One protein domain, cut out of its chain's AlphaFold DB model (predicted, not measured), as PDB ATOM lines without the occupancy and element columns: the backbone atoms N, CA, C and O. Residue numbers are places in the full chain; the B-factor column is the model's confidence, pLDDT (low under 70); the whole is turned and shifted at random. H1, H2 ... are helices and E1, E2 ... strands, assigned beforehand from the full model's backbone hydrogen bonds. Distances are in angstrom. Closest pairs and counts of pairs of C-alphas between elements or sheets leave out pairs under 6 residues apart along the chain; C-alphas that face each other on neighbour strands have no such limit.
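What this domain is: This is residues 2 to 69 of the 199 residues of the protein "Hypothetical protein" of Leptocylindrus danicus (UniProt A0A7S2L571). A thin, strongly twisted sheet of four strands, curled like part of a barrel, makes the length of the domain, with the short helix H1 at one end and the hairpin E2 and E3 toward the other. The 18 residues 32 to 49 form a long loop at the hairpin's end. The printed part has 68 residues, E1 E2 E3 E4 H1 along the chain; the sheet order is E1 E4 E2 E3, mixed, the class mixed, with under half of the residues in named elements. It is loose, radius of gyration of the C-alphas 14.0 A, spanning 43 by 27 by 17 A.

Where its parts are: E2 is residues 15 to 22, 22.0 A long, and E4 residues 50 to 56, 19.0 A. E3 is residues 25 to 31 and E1 residues 8 to 11, from C-alpha 8 at (86.735, 42.486, 88.157). H1, residues 57 to 63, ends at C-alpha 63 (81.415, 34.095, 93.869).

How they stand to each other: E4 and E2 are antiparallel, N 17 and O 52 being 2.9 A apart. E2 pairs with E4 over residues 15 to 19 and with antiparallel E3 over 19 to 22, where N 20 and O 30 are 2.9 A apart. E1 and E4 are parallel, with N 11 and O 55 at 2.8 A. H1 only grazes the sheet with residues 57 to 61; the closest C-alphas of E1 and H1, Ala 10 and Thr 57, are 4.9 A apart. In H1 every O i to N i+4 pair is within hydrogen-bond range. E1 and E3 are apart.

The domain as a whole: The C-alphas farthest apart, Glu 24 and Ala 69, are 43.0 A apart. The printed part has no cut; the link E3 to E4 is long. pLDDT is under 70 in 28 residues, among them 32 to 45.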
ATOM      1  N   SER A   2      70.333  35.486  81.338       59.53
ATOM      2  CA  SER A   2      70.809  36.771  81.858       59.53
ATOM      3  C   SER A   2      72.311  36.894  81.598       59.53
ATOM      4  O   SER A   2      73.027  35.900  81.698       59.53
ATOM      5  N   ILE A   3      72.783  38.095  81.264       58.88
ATOM      6  CA  ILE A   3      74.216  38.406  81.210       58.88
ATOM      7  C   ILE A   3      74.584  39.018  82.557       58.88
ATOM      8  O   ILE A   3      74.009  40.035  82.945       58.88
ATOM      9  N   THR A   4      75.532  38.402  83.257       64.00
ATOM     10  CA  THR A   4      76.087  38.949  84.497       64.00
ATOM     11  C   THR A   4      77.453  39.537  84.194       64.00
ATOM     12  O   THR A   4      78.356  38.818  83.776       64.00
ATOM     13  N   VAL A   5      77.597  40.845  84.395       68.81
ATOM     14  CA  VAL A   5      78.886  41.531  84.273       68.81
ATOM     15  C   VAL A   5      79.569  41.520  85.633       68.81
ATOM     16  O   VAL A   5      78.978  41.934  86.631       68.81
ATOM     17  N   ILE A   6      80.811  41.045  85.664       70.75
ATOM     18  CA  ILE A   6      81.645  41.015  86.864       70.75
ATOM     19  C   ILE A   6      82.592  42.214  86.775       70.75
ATOM     20  O   ILE A   6      83.382  42.273  85.833       70.75
ATOM     21  N   PRO A   7      82.543  43.183  87.706       76.81
ATOM     22  CA  PRO A   7      83.408  44.362  87.668       76.81
ATOM     23  C   PRO A   7      84.816  44.051  88.212       76.81
ATOM     24  O   PRO A   7      85.349  44.781  89.044       76.81
ATOM     25  N   ALA A   8      85.398  42.931  87.789       77.25
ATOM     26  CA  ALA A   8      86.735  42.486  88.157       77.25
ATOM     27  C   ALA A   8      87.383  41.765  86.971       77.25
ATOM     28  O   ALA A   8      86.691  41.113  86.188       77.25
ATOM     29  N   ALA A   9      88.705  41.855  86.862       78.69
ATOM     30  CA  ALA A   9      89.470  41.058  85.912       78.69
ATOM     31  C   ALA A   9      90.035  39.808  86.598       78.69
ATOM     32  O   ALA A   9      90.453  39.856  87.758       78.69
ATOM     33  N   ALA A  10      90.047  38.691  85.870       79.38
ATOM     34  CA  ALA A  10      90.689  37.462  86.314       79.38
ATOM     35  C   ALA A  10      92.220  37.599  86.230       79.38
ATOM     36  O   ALA A  10      92.751  38.125  85.254       79.38
ATOM     37  N   SER A  11      92.914  37.142  87.267       78.94
ATOM     38  CA  SER A  11      94.366  37.219  87.447       78.94
ATOM     39  C   SER A  11      94.858  35.994  88.229       78.94
ATOM     40  O   SER A  11      94.053  35.259  88.800       78.94
ATOM     41  N   ASP A  12      96.169  35.774  88.290       70.50
ATOM     42  CA  ASP A  12      96.783  34.763  89.169       70.50
ATOM     43  C   ASP A  12      97.010  35.304  90.595       70.50
ATOM     44  O   ASP A  12      97.157  34.551  91.563       70.50
ATOM     45  N   GLU A  13      96.987  36.630  90.734       78.44
ATOM     46  CA  GLU A  13      97.185  37.365  91.980       78.44
ATOM     47  C   GLU A  13      96.086  38.415  92.174       78.44
ATOM     48  O   GLU A  13      95.578  38.996  91.211       78.44
ATOM     49  N   ASP A  14      95.728  38.669  93.433       84.38
ATOM     50  CA  ASP A  14      94.818  39.760  93.777       84.38
ATOM     51  C   ASP A  14      95.559  41.100  93.677       84.38
ATOM     52  O   ASP A  14      96.714  41.217  94.089       84.38
ATOM     53  N   GLY A  15      94.893  42.132  93.164       87.94
ATOM     54  CA  GLY A  15      95.528  43.433  92.990       87.94
ATOM     55  C   GLY A  15      94.624  44.484  92.368       87.94
ATOM     56  O   GLY A  15      93.406  44.328  92.282       87.94
ATOM     57  N   ILE A  16      95.242  45.577  91.932       86.12
ATOM     58  CA  ILE A  16      94.588  46.631  91.160       86.12
ATOM     59  C   ILE A  16      95.353  46.758  89.851       86.12
ATOM     60  O   ILE A  16      96.560  46.997  89.847       86.12
ATOM     61  N   GLY A  17      94.643  46.556  88.750       83.25
ATOM     62  CA  GLY A  17      95.123  46.842  87.410       83.25
ATOM     63  C   GLY A  17      94.471  48.122  86.924       83.25
ATOM     64  O   GLY A  17      93.396  48.491  87.389       83.25
ATOM     65  N   ARG A  18      95.095  48.794  85.965       82.69
ATOM     66  CA  ARG A  18      94.467  49.929  85.298       82.69
ATOM     67  C   ARG A  18      93.949  49.467  83.949       82.69
ATOM     68  O   ARG A  18      94.740  49.096  83.088       82.69
ATOM     69  N   LEU A  19      92.634  49.425  83.780       82.62
ATOM     70  CA  LEU A  19      92.030  49.183  82.480       82.62
ATOM     71  C   LEU A  19      92.197  50.449  81.650       82.62
ATOM     72  O   LEU A  19      92.057  51.551  82.169       82.62
ATOM     73  N   THR A  20      92.525  50.292  80.376       78.38
ATOM     74  CA  THR A  20      92.648  51.408  79.442       78.38
ATOM     75  C   THR A  20      92.174  50.981  78.060       78.38
ATOM     76  O   THR A  20      92.254  49.804  77.712       78.38
ATOM     77  N   ARG A  21      91.659  51.921  77.263       77.38
ATOM     78  CA  ARG A  21      91.221  51.679  75.879       77.38
ATOM     79  C   ARG A  21      92.331  52.041  74.895       77.38
ATOM     80  O   ARG A  21      93.030  53.038  75.090       77.38
ATOM     81  N   HIS A  22      92.454  51.267  73.816       71.12
ATOM     82  CA  HIS A  22      93.352  51.625  72.720       71.12
ATOM     83  C   HIS A  22      92.730  52.750  71.866       71.12
ATOM     84  O   HIS A  22      91.590  52.592  71.415       71.12
ATOM     85  N   PRO A  23      93.438  53.865  71.599       69.38
ATOM     86  CA  PRO A  23      92.870  55.016  70.886       69.38
ATOM     87  C   PRO A  23      92.430  54.669  69.456       69.38
ATOM     88  O   PRO A  23      91.419  55.165  68.967       69.38
ATOM     89  N   GLU A  24      93.154  53.762  68.802       70.88
ATOM     90  CA  GLU A  24      92.874  53.340  67.422       70.88
ATOM     91  C   GLU A  24      91.930  52.131  67.327       70.88
ATOM     92  O   GLU A  24      91.538  51.737  66.232       70.88
ATOM     93  N   SER A  25      91.537  51.537  68.462       65.88
ATOM     94  CA  SER A  25      90.625  50.390  68.492       65.88
ATOM     95  C   SER A  25      89.700  50.465  69.711       65.88
ATOM     96  O   SER A  25      89.984  49.883  70.759       65.88
ATOM     97  N   PRO A  26      88.560  51.178  69.601       61.09
ATOM     98  CA  PRO A  26      87.671  51.444  70.735       61.09
ATOM     99  C   PRO A  26      87.053  50.198  71.387       61.09
ATOM    100  O   PRO A  26      86.534  50.284  72.504       61.09
ATOM    101  N   GLY A  27      87.072  49.060  70.687       63.06
ATOM    102  CA  GLY A  27      86.624  47.766  71.201       63.06
ATOM    103  C   GLY A  27      87.670  47.033  72.044       63.06
ATOM    104  O   GLY A  27      87.299  46.134  72.790       63.06
ATOM    105  N   MET A  28      88.946  47.426  71.962       69.12
ATOM    106  CA  MET A  28      90.038  46.790  72.692       69.12
ATOM    107  C   MET A  28      90.338  47.525  73.994       69.12
ATOM    108  O   MET A  28      90.458  48.756  74.037       69.12
ATOM    109  N   THR A  29      90.510  46.747  75.057       72.62
ATOM    110  CA  THR A  29      90.950  47.246  76.358       72.62
ATOM    111  C   THR A  29      92.118  46.430  76.875       72.62
ATOM    112  O   THR A  29      92.070  45.204  76.842       72.62
ATOM    113  N   THR A  30      93.119  47.106  77.423       72.38
ATOM    114  CA  THR A  30      94.321  46.484  77.979       72.38
ATOM    115  C   THR A  30      94.424  46.803  79.463       72.38
ATOM    116  O   THR A  30      94.134  47.925  79.890       72.38
ATOM    117  N   LEU A  31      94.874  45.829  80.255       71.94
ATOM    118  CA  LEU A  31      95.342  46.074  81.616       71.94
ATOM    119  C   LEU A  31      96.752  46.665  81.526       71.94
ATOM    120  O   LEU A  31      97.716  45.969  81.208       71.94
ATOM    121  N   ALA A  32      96.864  47.969  81.751       59.38
ATOM    122  CA  ALA A  32      98.102  48.723  81.692       59.38
ATOM    123  C   ALA A  32      99.033  48.306  82.841       59.38
ATOM    124  O   ALA A  32      99.048  48.917  83.907       59.38
ATOM    125  N   SER A  33      99.816  47.249  82.632       49.84
ATOM    126  CA  SER A  33     100.994  46.967  83.459       49.84
ATOM    127  C   SER A  33     102.282  46.791  82.658       49.84
ATOM    128  O   SER A  33     103.358  46.896  83.239       49.84
ATOM    129  N   THR A  34     102.234  46.614  81.332       50.16
ATOM    130  CA  THR A  34     103.458  46.493  80.525       50.16
ATOM    131  C   THR A  34     103.283  47.065  79.113       50.16
ATOM    132  O   THR A  34     102.428  46.626  78.351       50.16
ATOM    133  N   ASN A  35     104.137  48.023  78.733       48.09
ATOM    134  CA  ASN A  35     104.316  48.515  77.354       48.09
ATOM    135  C   ASN A  35     104.993  47.444  76.467       48.09
ATOM    136  O   ASN A  35     105.971  47.725  75.777       48.09
ATOM    137  N   ALA A  36     104.534  46.192  76.513       46.69
ATOM    138  CA  ALA A  36     105.243  45.069  75.903       46.69
ATOM    139  C   ALA A  36     105.272  45.107  74.359       46.69
ATOM    140  O   ALA A  36     106.068  44.389  73.765       46.69
ATOM    141  N   PHE A  37     104.480  45.973  73.712       51.38
ATOM    142  CA  PHE A  37     104.294  45.964  72.250       51.38
ATOM    143  C   PHE A  37     104.558  47.283  71.539       51.38
ATOM    144  O   PHE A  37     104.267  47.398  70.354       51.38
ATOM    145  N   GLY A  38     105.035  48.314  72.243       49.12
ATOM    146  CA  GLY A  38     105.117  49.647  71.639       49.12
ATOM    147  C   GLY A  38     103.760  50.173  71.145       49.12
ATOM    148  O   GLY A  38     103.734  51.100  70.339       49.12
ATOM    149  N   MET A  39     102.646  49.595  71.621       52.56
ATOM    150  CA  MET A  39     101.318  50.158  71.412       52.56
ATOM    151  C   MET A  39     101.309  51.567  72.000       52.56
ATOM    152  O   MET A  39     101.845  51.789  73.092       52.56
ATOM    153  N   HIS A  40     100.769  52.518  71.236       53.06
ATOM    154  CA  HIS A  40     100.681  53.913  71.646       53.06
ATOM    155  C   HIS A  40     100.075  54.002  73.047       53.06
ATOM    156  O   HIS A  40      99.166  53.233  73.367       53.06
ATOM    157  N   GLU A  41     100.619  54.899  73.886       56.16
ATOM    158  CA  GLU A  41     100.143  55.068  75.261       56.16
ATOM    159  C   GLU A  41      98.618  55.107  75.257       56.16
ATOM    160  O   GLU A  41      98.005  55.875  74.511       56.16
ATOM    161  N   ALA A  42      98.023  54.229  76.060       62.41
ATOM    162  CA  ALA A  42      96.584  54.131  76.150       62.41
ATOM    163  C   ALA A  42      95.984  55.503  76.490       62.41
ATOM    164  O   ALA A  42      96.617  56.315  77.173       62.41
ATOM    165  N   GLU A  43      94.777  55.781  75.997       64.12
ATOM    166  CA  GLU A  43      94.183  57.116  76.083       64.12
ATOM    167  C   GLU A  43      93.868  57.477  77.549       64.12
ATOM    168  O   GLU A  43      92.818  57.118  78.099       64.12
ATOM    169  N   LYS A  44      94.815  58.162  78.210       67.00
ATOM    170  CA  LYS A  44      94.671  58.653  79.587       67.00
ATOM    171  C   LYS A  44      93.466  59.589  79.667       67.00
ATOM    172  O   LYS A  44      93.349  60.526  78.883       67.00
ATOM    173  N   GLY A  45      92.594  59.355  80.644       67.81
ATOM    174  CA  GLY A  45      91.365  60.123  80.848       67.81
ATOM    175  C   GLY A  45      90.163  59.676  80.010       67.81
ATOM    176  O   GLY A  45      89.125  60.337  80.066       67.81
ATOM    177  N   SER A  46      90.253  58.572  79.258       72.31
ATOM    178  CA  SER A  46      89.067  57.967  78.639       72.31
ATOM    179  C   SER A  46      88.092  57.426  79.700       72.31
ATOM    180  O   SER A  46      88.471  57.144  80.834       72.31
ATOM    181  N   VAL A  47      86.821  57.219  79.334       73.69
ATOM    182  CA  VAL A  47      85.802  56.632  80.241       73.69
ATOM    183  C   VAL A  47      86.198  55.233  80.741       73.69
ATOM    184  O   VAL A  47      85.700  54.782  81.768       73.69
ATOM    185  N   LEU A  48      87.090  54.546  80.022       71.31
ATOM    186  CA  LEU A  48      87.609  53.230  80.388       71.31
ATOM    187  C   LEU A  48      89.024  53.278  80.976       71.31
ATOM    188  O   LEU A  48      89.598  52.214  81.165       71.31
ATOM    189  N   ASP A  49      89.569  54.464  81.263       80.38
ATOM    190  CA  ASP A  49      90.815  54.655  82.012       80.38
ATOM    191  C   ASP A  49      90.530  54.587  83.520       80.38
ATOM    192  O   ASP A  49      90.447  55.603  84.216       80.38
ATOM    193  N   VAL A  50      90.284  53.373  84.008       82.44
ATOM    194  CA  VAL A  50      89.789  53.120  85.366       82.44
ATOM    195  C   VAL A  50      90.605  52.048  86.065       82.44
ATOM    196  O   VAL A  50      91.074  51.089  85.451       82.44
ATOM    197  N   ASP A  51      90.736  52.183  87.380       85.81
ATOM    198  CA  ASP A  51      91.265  51.111  88.211       85.81
ATOM    199  C   ASP A  51      90.236  49.974  88.265       85.81
ATOM    200  O   ASP A  51      89.063  50.182  88.587       85.81
ATOM    201  N   ILE A  52      90.675  48.763  87.941       84.62
ATOM    202  CA  ILE A  52      89.883  47.542  88.018       84.62
ATOM    203  C   ILE A  52      90.509  46.592  89.029       84.62
ATOM    204  O   ILE A  52      91.727  46.408  89.097       84.62
ATOM    205  N   VAL A  53      89.650  45.970  89.830       86.25
ATOM    206  CA  VAL A  53      90.082  44.960  90.792       86.25
ATOM    207  C   VAL A  53      90.512  43.713  90.027       86.25
ATOM    208  O   VAL A  53      89.729  43.146  89.264       86.25
ATOM    209  N   LEU A  54      91.749  43.283  90.251       85.19
ATOM    210  CA  LEU A  54      92.241  41.983  89.821       85.19
ATOM    211  C   LEU A  54      91.913  40.978  90.916       85.19
ATOM    212  O   LEU A  54      92.200  41.214  92.093       85.19
ATOM    213  N   ARG A  55      91.289  39.873  90.527       84.38
ATOM    214  CA  ARG A  55      90.946  38.779  91.425       84.38
ATOM    215  C   ARG A  55      91.495  37.490  90.884       84.38
ATOM    216  O   ARG A  55      91.451  37.258  89.675       84.38
ATOM    217  N   LYS A  56      91.910  36.618  91.792       83.56
ATOM    218  CA  LYS A  56      92.175  35.240  91.411       83.56
ATOM    219  C   LYS A  56      90.963  34.633  90.710       83.56
ATOM    220  O   LYS A  56      89.832  34.777  91.181       83.56
ATOM    221  N   THR A  57      91.201  33.952  89.592       78.06
ATOM    222  CA  THR A  57      90.151  33.268  88.817       78.06
ATOM    223  C   THR A  57      89.256  32.416  89.720       78.06
ATOM    224  O   THR A  57      88.038  32.426  89.576       78.06
ATOM    225  N   ASP A  58      89.838  31.724  90.700       77.88
ATOM    226  CA  ASP A  58      89.098  30.882  91.635       77.88
ATOM    227  C   ASP A  58      88.093  31.656  92.497       77.88
ATOM    228  O   ASP A  58      86.961  31.207  92.653       77.88
ATOM    229  N   GLN A  59      88.453  32.840  92.990       80.38
ATOM    230  CA  GLN A  59      87.552  33.718  93.734       80.38
ATOM    231  C   GLN A  59      86.392  34.196  92.859       80.38
ATOM    232  O   GLN A  59      85.245  34.200  93.312       80.38
ATOM    233  N   VAL A  60      86.680  34.556  91.601       78.69
ATOM    234  CA  VAL A  60      85.650  34.946  90.629       78.69
ATOM    235  C   VAL A  60      84.677  33.788  90.421       78.69
ATOM    236  O   VAL A  60      83.474  33.972  90.547       78.69
ATOM    237  N   MET A  61      85.181  32.574  90.194       76.25
ATOM    238  CA  MET A  61      84.341  31.386  90.024       76.25
ATOM    239  C   MET A  61      83.510  31.069  91.278       76.25
ATOM    240  O   MET A  61      82.295  30.866  91.188       76.25
ATOM    241  N   MET A  62      84.123  31.090  92.467       76.69
ATOM    242  CA  MET A  62      83.443  30.817  93.742       76.69
ATOM    243  C   MET A  62      82.299  31.793  94.025       76.69
ATOM    244  O   MET A  62      81.246  31.362  94.495       76.69
ATOM    245  N   GLN A  63      82.463  33.082  93.702       73.69
ATOM    246  CA  GLN A  63      81.415  34.095  93.869       73.69
ATOM    247  C   GLN A  63      80.117  33.728  93.128       73.69
ATOM    248  O   GLN A  63      79.029  34.107  93.561       73.69
ATOM    249  N   TYR A  64      80.218  32.957  92.044       70.38
ATOM    250  CA  TYR A  64      79.080  32.508  91.242       70.38
ATOM    251  C   TYR A  64      78.687  31.051  91.506       70.38
ATOM    252  O   TYR A  64      77.966  30.442  90.716       70.38
ATOM    253  N   GLY A  65      79.132  30.489  92.634       68.06
ATOM    254  CA  GLY A  65      78.823  29.116  93.026       68.06
ATOM    255  C   GLY A  65      79.574  28.063  92.211       68.06
ATOM    256  O   GLY A  65      79.263  26.881  92.315       68.06
ATOM    257  N   LEU A  66      80.585  28.453  91.430       68.81
ATOM    258  CA  LEU A  66      81.404  27.554  90.616       68.81
ATOM    259  C   LEU A  66      82.624  27.083  91.417       68.81
ATOM    260  O   LEU A  66      83.769  27.286  91.022       68.81
ATOM    261  N   ASN A  67      82.373  26.505  92.592       67.12
ATOM    262  CA  ASN A  67      83.423  25.968  93.452       67.12
ATOM    263  C   ASN A  67      83.753  24.507  93.075       67.12
ATOM    264  O   ASN A  67      82.930  23.637  93.366       67.12
ATOM    265  N   PRO A  68      84.934  24.208  92.498       59.03
ATOM    266  CA  PRO A  68      85.329  22.840  92.159       59.03
ATOM    267  C   PRO A  68      85.546  21.959  93.399       59.03
ATOM    268  O   PRO A  68      85.375  20.750  93.319       59.03
ATOM    269  N   ALA A  69      85.849  22.544  94.566       59.97
ATOM    270  CA  ALA A  69      86.077  21.784  95.800       59.97
ATOM    271  C   ALA A  69      84.790  21.186  96.405       59.97
ATOM    272  O   ALA A  69      84.861  20.332  97.284       59.97
TER     273      ALA A  69